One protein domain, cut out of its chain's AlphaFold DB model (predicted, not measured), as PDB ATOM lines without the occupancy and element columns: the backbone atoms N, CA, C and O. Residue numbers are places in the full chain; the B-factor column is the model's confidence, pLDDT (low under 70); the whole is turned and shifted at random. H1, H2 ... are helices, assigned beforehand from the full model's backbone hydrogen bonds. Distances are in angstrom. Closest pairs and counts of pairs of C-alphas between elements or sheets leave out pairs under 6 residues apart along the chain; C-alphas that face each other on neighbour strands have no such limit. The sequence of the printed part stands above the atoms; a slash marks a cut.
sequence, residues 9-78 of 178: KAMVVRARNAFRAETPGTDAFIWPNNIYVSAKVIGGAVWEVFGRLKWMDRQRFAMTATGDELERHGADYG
ATOM      1  N   LYS A   9     -24.458  25.284 -11.649       92.31
ATOM      2  CA  LYS A   9     -24.485  25.430 -10.186       92.31
ATOM      3  C   LYS A   9     -23.873  26.757  -9.750       92.31
ATOM      4  O   LYS A   9     -24.438  27.435  -8.894       92.31
ATOM      5  N   ALA A  10     -22.761  27.152 -10.368       92.06
ATOM      6  CA  ALA A  10     -22.111  28.427 -10.092       92.06
ATOM      7  C   ALA A  10     -23.000  29.611 -10.508       92.06
ATOM      8  O   ALA A  10     -23.074  30.598  -9.778       92.06
ATOM      9  N   MET A  11     -23.739  29.495 -11.618       91.94
ATOM     10  CA  MET A  11     -24.719  30.508 -12.038       91.94
ATOM     11  C   MET A  11     -25.887  30.644 -11.061       91.94
ATOM     12  O   MET A  11     -26.259  31.760 -10.703       91.94
ATOM     13  N   VAL A  12     -26.426  29.530 -10.564       93.19
ATOM     14  CA  VAL A  12     -27.492  29.555  -9.552       93.19
ATOM     15  C   VAL A  12     -26.996  30.170  -8.242       93.19
ATOM     16  O   VAL A  12     -27.689  30.999  -7.656       93.19
ATOM     17  N   VAL A  13     -25.790  29.819  -7.786       93.00
ATOM     18  CA  VAL A  13     -25.187  30.430  -6.588       93.00
ATOM     19  C   VAL A  13     -24.965  31.929  -6.792       93.00
ATOM     20  O   VAL A  13     -25.295  32.718  -5.909       93.00
ATOM     21  N   ARG A  14     -24.483  32.342  -7.970       92.31
ATOM     22  CA  ARG A  14     -24.334  33.758  -8.324       92.31
ATOM     23  C   ARG A  14     -25.672  34.497  -8.266       92.31
ATOM     24  O   ARG A  14     -25.728  35.572  -7.679       92.31
ATOM     25  N   ALA A  15     -26.739  33.913  -8.812       93.12
ATOM     26  CA  ALA A  15     -28.080  34.490  -8.750       93.12
ATOM     27  C   ALA A  15     -28.582  34.613  -7.300       93.12
ATOM     28  O   ALA A  15     -29.096  35.659  -6.920       93.12
ATOM     29  N   ARG A  16     -28.380  33.592  -6.456       91.62
ATOM     30  CA  ARG A  16     -28.758  33.647  -5.030       91.62
ATOM     31  C   ARG A  16     -28.006  34.724  -4.259       91.62
ATOM     32  O   ARG A  16     -28.614  35.435  -3.465       91.62
ATOM     33  N   ASN A  17     -26.706  34.861  -4.507       92.62
ATOM     34  CA  ASN A  17     -25.898  35.917  -3.902       92.62
ATOM     35  C   ASN A  17     -26.381  37.307  -4.335       92.62
ATOM     36  O   ASN A  17     -26.446  38.200  -3.498       92.62
ATOM     37  N   ALA A  18     -26.770  37.471  -5.604       92.06
ATOM     38  CA  ALA A  18     -27.362  38.714  -6.092       92.06
ATOM     39  C   ALA A  18     -28.688  39.023  -5.379       92.06
ATOM     40  O   ALA A  18     -28.848  40.119  -4.862       92.06
ATOM     41  N   PHE A  19     -29.593  38.048  -5.241       91.44
ATOM     42  CA  PHE A  19     -30.820  38.243  -4.460       91.44
ATOM     43  C   PHE A  19     -30.527  38.664  -3.017       91.44
ATOM     44  O   PHE A  19     -31.088  39.642  -2.547       91.44
ATOM     45  N   ARG A  20     -29.601  37.995  -2.323       89.56
ATOM     46  CA  ARG A  20     -29.237  38.366  -0.946       89.56
ATOM     47  C   ARG A  20     -28.680  39.792  -0.829       89.56
ATOM     48  O   ARG A  20     -28.882  40.430   0.199       89.56
ATOM     49  N   ALA A  21     -27.968  40.271  -1.848       90.69
ATOM     50  CA  ALA A  21     -27.437  41.631  -1.881       90.69
ATOM     51  C   ALA A  21     -28.535  42.680  -2.133       90.69
ATOM     52  O   ALA A  21     -28.554  43.708  -1.462       90.69
ATOM     53  N   GLU A  22     -29.458  42.402  -3.057       91.44
ATOM     54  CA  GLU A  22     -30.489  43.353  -3.501       91.44
ATOM     55  C   GLU A  22     -31.762  43.337  -2.640       91.44
ATOM     56  O   GLU A  22     -32.535  44.294  -2.649       91.44
ATOM     57  N   THR A  23     -31.996  42.275  -1.864       87.56
ATOM     58  CA  THR A  23     -33.121  42.189  -0.920       87.56
ATOM     59  C   THR A  23     -32.628  41.959   0.512       87.56
ATOM     60  O   THR A  23     -32.695  40.835   1.020       87.56
ATOM     61  N   PRO A  24     -32.135  43.010   1.197       83.06
ATOM     62  CA  PRO A  24     -31.740  42.920   2.598       83.06
ATOM     63  C   PRO A  24     -32.894  42.419   3.477       83.06
ATOM     64  O   PRO A  24     -34.031  42.864   3.342       83.06
ATOM     65  N   GLY A  25     -32.603  41.498   4.396       80.50
ATOM     66  CA  GLY A  25     -33.603  40.908   5.296       80.50
ATOM     67  C   GLY A  25     -34.306  39.658   4.752       80.50
ATOM     68  O   GLY A  25     -35.042  39.016   5.498       80.50
ATOM     69  N   THR A  26     -34.045  39.259   3.505       81.00
ATOM     70  CA  THR A  26     -34.455  37.956   2.962       81.00
ATOM     71  C   THR A  26     -33.226  37.111   2.605       81.00
ATOM     72  O   THR A  26     -32.133  37.634   2.385       81.00
ATOM     73  N   ASP A  27     -33.375  35.781   2.581       82.25
ATOM     74  CA  ASP A  27     -32.268  34.872   2.259       82.25
ATOM     75  C   ASP A  27     -32.677  33.817   1.227       82.25
ATOM     76  O   ASP A  27     -33.455  32.908   1.511       82.25
ATOM     77  N   ALA A  28     -32.103  33.904   0.028       82.62
ATOM     78  CA  ALA A  28     -32.336  32.976  -1.078       82.62
ATOM     79  C   ALA A  28     -31.765  31.559  -0.855       82.62
ATOM     80  O   ALA A  28     -31.973  30.692  -1.704       82.62
ATOM     81  N   PHE A  29     -31.019  31.310   0.230       86.75
ATOM     82  CA  PHE A  29     -30.451  29.996   0.556       86.75
ATOM     83  C   PHE A  29     -31.341  29.145   1.468       86.75
ATOM     84  O   PHE A  29     -31.182  27.923   1.488       86.75
ATOM     85  N   ILE A  30     -32.275  29.761   2.195       86.94
ATOM     86  CA  ILE A  30     -33.142  29.059   3.142       86.94
ATOM     87  C   ILE A  30     -34.289  28.382   2.385       86.94
ATOM     88  O   ILE A  30     -35.006  29.020   1.618       86.94
ATOM     89  N   TRP A  31     -34.484  27.084   2.611       78.75
ATOM     90  CA  TRP A  31     -35.620  26.339   2.068       78.75
ATOM     91  C   TRP A  31     -36.688  26.113   3.152       78.75
ATOM     92  O   TRP A  31     -36.308  25.815   4.287       78.75
ATOM     93  N   PRO A  32     -37.997  26.178   2.830       85.00
ATOM     94  CA  PRO A  32     -38.607  26.525   1.541       85.00
ATOM     95  C   PRO A  32     -38.893  28.029   1.395       85.00
ATOM     96  O   PRO A  32     -39.551  28.629   2.240       85.00
ATOM     97  N   ASN A  33     -38.476  28.631   0.278       87.75
ATOM     98  CA  ASN A  33     -38.931  29.964  -0.119       87.75
ATOM     99  C   ASN A  33     -39.016  30.111  -1.649       87.75
ATOM    100  O   ASN A  33     -38.439  29.329  -2.412       87.75
ATOM    101  N   ASN A  34     -39.768  31.113  -2.105       89.19
ATOM    102  CA  ASN A  34     -39.940  31.402  -3.529       89.19
ATOM    103  C   ASN A  34     -38.658  31.967  -4.170       89.19
ATOM    104  O   ASN A  34     -38.370  31.644  -5.320       89.19
ATOM    105  N   ILE A  35     -37.854  32.741  -3.432       90.38
ATOM    106  CA  ILE A  35     -36.612  33.356  -3.932       90.38
ATOM    107  C   ILE A  35     -35.588  32.288  -4.361       90.38
ATOM    108  O   ILE A  35     -34.935  32.432  -5.392       90.38
ATOM    109  N   TYR A  36     -35.495  31.172  -3.636       90.31
ATOM    110  CA  TYR A  36     -34.635  30.028  -3.946       90.31
ATOM    111  C   TYR A  36     -34.979  29.419  -5.308       90.31
ATOM    112  O   TYR A  36     -34.084  29.092  -6.097       90.31
ATOM    113  N   VAL A  37     -36.278  29.267  -5.587       91.44
ATOM    114  CA  VAL A  37     -36.785  28.731  -6.857       91.44
ATOM    115  C   VAL A  37     -36.570  29.747  -7.978       91.44
ATOM    116  O   VAL A  37     -36.020  29.382  -9.016       91.44
ATOM    117  N   SER A  38     -36.891  31.024  -7.750       92.19
ATOM    118  CA  SER A  38     -36.661  32.106  -8.716       92.19
ATOM    119  C   SER A  38     -35.185  32.226  -9.108       92.19
ATOM    120  O   SER A  38     -34.866  32.275 -10.295       92.19
ATOM    121  N   ALA A  39     -34.262  32.177  -8.143       92.06
ATOM    122  CA  ALA A  39     -32.822  32.208  -8.402       92.06
ATOM    123  C   ALA A  39     -32.340  30.998  -9.218       92.06
ATOM    124  O   ALA A  39     -31.441  31.131 -10.049       92.06
ATOM    125  N   LYS A  40     -32.948  29.819  -9.018       91.88
ATOM    126  CA  LYS A  40     -32.652  28.627  -9.823       91.88
ATOM    127  C   LYS A  40     -33.094  28.808 -11.276       91.88
ATOM    128  O   LYS A  40     -32.315  28.504 -12.176       91.88
ATOM    129  N   VAL A  41     -34.311  29.308 -11.496       94.25
ATOM    130  CA  VAL A  41     -34.857  29.551 -12.844       94.25
ATOM    131  C   VAL A  41     -34.031  30.610 -13.576       94.25
ATOM    132  O   VAL A  41     -33.576  30.363 -14.687       94.25
ATOM    133  N   ILE A  42     -33.753  31.746 -12.928       93.88
ATOM    134  CA  ILE A  42     -32.963  32.839 -13.516       93.88
ATOM    135  C   ILE A  42     -31.530  32.381 -13.813       93.88
ATOM    136  O   ILE A  42     -31.026  32.617 -14.907       93.88
ATOM    137  N   GLY A  43     -30.878  31.686 -12.874       93.44
ATOM    138  CA  GLY A  43     -29.532  31.151 -13.085       93.44
ATOM    139  C   GLY A  43     -29.461  30.161 -14.253       93.44
ATOM    140  O   GLY A  43     -28.501  30.195 -15.019       93.44
ATOM    141  N   GLY A  44     -30.492  29.324 -14.425       93.69
ATOM    142  CA  GLY A  44     -30.617  28.419 -15.570       93.69
ATOM    143  C   GLY A  44     -30.806  29.157 -16.897       93.69
ATOM    144  O   GLY A  44     -30.074  28.889 -17.846       93.69
ATOM    145  N   ALA A  45     -31.718  30.133 -16.945       94.50
ATOM    146  CA  ALA A  45     -31.979  30.929 -18.147       94.50
ATOM    147  C   ALA A  45     -30.735  31.712 -18.607       94.50
ATOM    148  O   ALA A  45     -30.396  31.737 -19.787       94.50
ATOM    149  N   VAL A  46     -29.992  32.307 -17.670       92.19
ATOM    150  CA  VAL A  46     -28.739  33.015 -17.983       92.19
ATOM    151  C   VAL A  46     -27.649  32.046 -18.464       92.19
ATOM    152  O   VAL A  46     -26.874  32.383 -19.360       92.19
ATOM    153  N   TRP A  47     -27.586  30.833 -17.905       93.44
ATOM    154  CA  TRP A  47     -26.636  29.808 -18.345       93.44
ATOM    155  C   TRP A  47     -26.888  29.368 -19.795       93.44
ATOM    156  O   TRP A  47     -25.930  29.213 -20.553       93.44
ATOM    157  N   GLU A  48     -28.153  29.255 -20.208       93.06
ATOM    158  CA  GLU A  48     -28.529  28.967 -21.597       93.06
ATOM    159  C   GLU A  48     -28.008  30.043 -22.563       93.06
ATOM    160  O   GLU A  48     -27.379  29.721 -23.576       93.06
ATOM    161  N   VAL A  49     -28.161  31.325 -22.208       92.62
ATOM    162  CA  VAL A  49     -27.636  32.451 -23.002       92.62
ATOM    163  C   VAL A  49     -26.114  32.372 -23.141       92.62
ATOM    164  O   VAL A  49     -25.586  32.515 -24.245       92.62
ATOM    165  N   PHE A  50     -25.383  32.086 -22.058       90.50
ATOM    166  CA  PHE A  50     -23.932  31.885 -22.139       90.50
ATOM    167  C   PHE A  50     -23.549  30.673 -22.996       90.50
ATOM    168  O   PHE A  50     -22.553  30.731 -23.721       90.50
ATOM    169  N   GLY A  51     -24.345  29.602 -22.962       91.12
ATOM    170  CA  GLY A  51     -24.179  28.448 -23.843       91.12
ATOM    171  C   GLY A  51     -24.302  28.838 -25.314       91.12
ATOM    172  O   GLY A  51     -23.446  28.477 -26.126       91.12
ATOM    173  N   ARG A  52     -25.304  29.661 -25.647       91.88
ATOM    174  CA  ARG A  52     -25.475  30.199 -27.000       91.88
ATOM    175  C   ARG A  52     -24.304  31.090 -27.420       91.88
ATOM    176  O   ARG A  52     -23.818  30.936 -28.536       91.88
ATOM    177  N   LEU A  53     -23.803  31.957 -26.537       91.38
ATOM    178  CA  LEU A  53     -22.631  32.802 -26.816       91.38
ATOM    179  C   LEU A  53     -21.363  31.977 -27.059       91.38
ATOM    180  O   LEU A  53     -20.617  32.265 -27.991       91.38
ATOM    181  N   LYS A  54     -21.136  30.919 -26.271       89.38
ATOM    182  CA  LYS A  54     -20.014  29.992 -26.476       89.38
ATOM    183  C   LYS A  54     -20.111  29.285 -27.827       89.38
ATOM    184  O   LYS A  54     -19.103  29.129 -28.511       89.38
ATOM    185  N   TRP A  55     -21.315  28.861 -28.216       91.56
ATOM    186  CA  TRP A  55     -21.536  28.303 -29.546       91.56
ATOM    187  C   TRP A  55     -21.219  29.340 -30.628       91.56
ATOM    188  O   TRP A  55     -20.443  29.036 -31.523       91.56
ATOM    189  N   MET A  56     -21.722  30.576 -30.511       92.88
ATOM    190  CA  MET A  56     -21.461  31.649 -31.485       92.88
ATOM    191  C   MET A  56     -19.968  31.973 -31.614       92.88
ATOM    192  O   MET A  56     -19.484  32.192 -32.719       92.88
ATOM    193  N   ASP A  57     -19.225  31.976 -30.505       91.25
ATOM    194  CA  ASP A  57     -17.774  32.190 -30.520       91.25
ATOM    195  C   ASP A  57     -17.052  31.093 -31.314       91.25
ATOM    196  O   ASP A  57     -16.192  31.395 -32.138       91.25
ATOM    197  N   ARG A  58     -17.483  29.832 -31.162       91.75
ATOM    198  CA  ARG A  58     -16.983  28.709 -31.966       91.75
ATOM    199  C   ARG A  58     -17.323  28.854 -33.455       91.75
ATOM    200  O   ARG A  58     -16.514  28.467 -34.289       91.75
ATOM    201  N   GLN A  59     -18.471  29.425 -33.802       94.31
ATOM    202  CA  GLN A  59     -18.861  29.626 -35.202       94.31
ATOM    203  C   GLN A  59     -18.209  30.853 -35.864       94.31
ATOM    204  O   GLN A  59     -18.317  31.024 -37.076       94.31
ATOM    205  N   ARG A  60     -17.517  31.715 -35.102       93.25
ATOM    206  CA  ARG A  60     -16.936  32.964 -35.629       93.25
ATOM    207  C   ARG A  60     -15.877  32.724 -36.707       93.25
ATOM    208  O   ARG A  60     -15.749  33.542 -37.610       93.25
ATOM    209  N   PHE A  61     -15.119  31.638 -36.600       91.62
ATOM    210  CA  PHE A  61     -14.042  31.313 -37.531       91.62
ATOM    211  C   PHE A  61     -14.335  30.007 -38.257       91.62
ATOM    212  O   PHE A  61     -14.701  29.024 -37.617       91.62
ATOM    213  N   ALA A  62     -14.072  29.970 -39.565       90.19
ATOM    214  CA  ALA A  62     -14.245  28.773 -40.389       90.19
ATOM    215  C   ALA A  62     -13.515  27.539 -39.820       90.19
ATOM    216  O   ALA A  62     -14.042  26.440 -39.861       90.19
ATOM    217  N   MET A  63     -12.343  27.721 -39.201       92.56
ATOM    218  CA  MET A  63     -11.573  26.625 -38.590       92.56
ATOM    219  C   MET A  63     -12.307  25.924 -37.432       92.56
ATOM    220  O   MET A  63     -12.004  24.776 -37.114       92.56
ATOM    221  N   THR A  64     -13.218  26.614 -36.748       92.75
ATOM    222  CA  THR A  64     -13.922  26.077 -35.574       92.75
ATOM    223  C   THR A  64     -15.425  25.913 -35.790       92.75
ATOM    224  O   THR A  64     -16.074  25.220 -34.993       92.75
ATOM    225  N   ALA A  65     -15.958  26.545 -36.838       92.62
ATOM    226  CA  ALA A  65     -17.351  26.488 -37.236       92.62
ATOM    227  C   ALA A  65     -17.759  25.088 -37.718       92.62
ATOM    228  O   ALA A  65     -16.926  24.271 -38.092       92.62
ATOM    229  N   THR A  66     -19.056  24.808 -37.666       93.38
ATOM    230  CA  THR A  66     -19.663  23.507 -37.971       93.38
ATOM    231  C   THR A  66     -21.053  23.711 -38.572       93.38
ATOM    232  O   THR A  66     -21.740  24.669 -38.204       93.38
ATOM    233  N   GLY A  67     -21.507  22.789 -39.417       90.75
ATOM    234  CA  GLY A  67     -22.816  22.830 -40.070       90.75
ATOM    235  C   GLY A  67     -23.005  24.077 -40.941       90.75
ATOM    236  O   GLY A  67     -22.078  24.506 -41.628       90.75
ATOM    237  N   ASP A  68     -24.199  24.669 -40.874       91.31
ATOM    238  CA  ASP A  68     -24.629  25.793 -41.718       91.31
ATOM    239  C   ASP A  68     -23.719  27.028 -41.622       91.31
ATOM    240  O   ASP A  68     -23.533  27.742 -42.603       91.31
ATOM    241  N   GLU A  69     -23.140  27.315 -40.451       94.06
ATOM    242  CA  GLU A  69     -22.269  28.491 -40.306       94.06
ATOM    243  C   GLU A  69     -20.948  28.299 -41.061       94.06
ATOM    244  O   GLU A  69     -20.439  29.248 -41.653       94.06
ATOM    245  N   LEU A  70     -20.419  27.071 -41.109       93.81
ATOM    246  CA  LEU A  70     -19.251  26.756 -41.933       93.81
ATOM    247  C   LEU A  70     -19.574  26.899 -43.425       93.81
ATOM    248  O   LEU A  70     -18.758  27.412 -44.188       93.81
ATOM    249  N   GLU A  71     -20.779  26.499 -43.837       92.31
ATOM    250  CA  GLU A  71     -21.237  26.680 -45.216       92.31
ATOM    251  C   GLU A  71     -21.365  28.157 -45.591       92.31
ATOM    252  O   GLU A  71     -20.982  28.533 -46.696       92.31
ATOM    253  N   ARG A  72     -21.828  29.012 -44.670       92.81
ATOM    254  CA  ARG A  72     -21.864  30.469 -44.881       92.81
ATOM    255  C   ARG A  72     -20.468  31.056 -45.062       92.81
ATOM    256  O   ARG A  72     -20.267  31.817 -46.001       92.81
ATOM    257  N   HIS A  73     -19.503  30.654 -44.230       94.62
ATOM    258  CA  HIS A  73     -18.102  31.062 -44.412       94.62
ATOM    259  C   HIS A  73     -17.563  30.630 -45.779       94.62
ATOM    260  O   HIS A  73     -16.869  31.400 -46.431       94.62
ATOM    261  N   GLY A  74     -17.885  29.416 -46.238       92.94
ATOM    262  CA  GLY A  74     -17.522  28.958 -47.584       92.94
ATOM    263  C   GLY A  74     -18.190  29.779 -48.691       92.94
ATOM    264  O   GLY A  74     -17.533  30.162 -49.664       92.94
ATOM    265  N   ALA A  75     -19.473  30.105 -48.519       93.19
ATOM    266  CA  ALA A  75     -20.265  30.863 -49.481       93.19
ATOM    267  C   ALA A  75     -19.708  32.274 -49.732       93.19
ATOM    268  O   ALA A  75     -19.740  32.725 -50.877       93.19
ATOM    269  N   ASP A  76     -19.120  32.925 -48.720       93.00
ATOM    270  CA  ASP A  76     -18.430  34.217 -48.879       93.00
ATOM    271  C   ASP A  76     -17.271  34.148 -49.892       93.00
ATOM    272  O   ASP A  76     -16.961  35.132 -50.566       93.00
ATOM    273  N   TYR A  77     -16.661  32.970 -50.050       93.19
ATOM    274  CA  TYR A  77     -15.604  32.699 -51.030       93.19
ATOM    275  C   TYR A  77     -16.112  32.001 -52.301       93.19
ATOM    276  O   TYR A  77     -15.309  31.612 -53.149       93.19
ATOM    277  N   GLY A  78     -17.427  31.818 -52.448       93.12
ATOM    278  CA  GLY A  78     -18.021  31.063 -53.554       93.12
ATOM    279  C   GLY A  78     -17.716  29.561 -53.508       93.12
ATOM    280  O   GLY A  78     -17.812  28.886 -54.533       93.12
TER     281      GLY A  78
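AT A GLANCE: This is residues 9 to 78 of the 178 residues of an uncharacterized protein of Escherichia coli (UniProt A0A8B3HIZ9). One long helix, H2, is the shaft of a rod; H1 packs at a steep angle on residues 35 to 47 of it, and the small H3 follows past its other end, prolonging the rod. The long loop between H1 and H2 folds the chain back at one end, while residues 48 to 54 of H2 stand free. The printed part has 70 residues with three named helices, in the order H1, H2, H3, and no named strand; the class is all helix. It is extended, with a radius of gyration of the C-alphas of 19.0 A and spans of 61 by 18 by 14 A.

IN THESE COORDINATES: Find C-alpha 34 at (-39.940, 31.402, -3.529); from there H2, residues 34 to 59, runs 38.1 A to C-alpha 59 at (-18.861, 29.626, -35.202). Go back to C-alpha 9 at (-24.485, 25.430, -10.186), where H1, residues 9 to 22, begins its 20.0 A. H3, residues 68 to 76, covers 12.7 A and ends at C-alpha 76 at (-18.430, 34.217, -48.879).

HOW THE PARTS SIT: Look at the C-alphas of Val 12 and Gly 43, the closest of H1 and H2, 4.4 A apart. These helices touch at a steep tilt of 53 degrees, opposite ways. H2 and H3 are close but not clearly touching, with the C-alphas of Gln 59 and Glu 69 closest at 6.2 A. They run the same way at a tilt of 35.2 degrees, only just steep. H1 and H3 are apart. In H1, H2 and H3 every O i to N i+4 pair is within hydrogen-bond range.

THE WHOLE: The C-alphas of Gly 25 and Gly 78 are the two farthest apart, at 61.7 A. The printed part has no cut. The link from H1 to H2, 11 residues, is long; that from H2 to H3, 8 residues, is short. Mean pLDDT of the printed part is 90.9, and no printed residue is under 70.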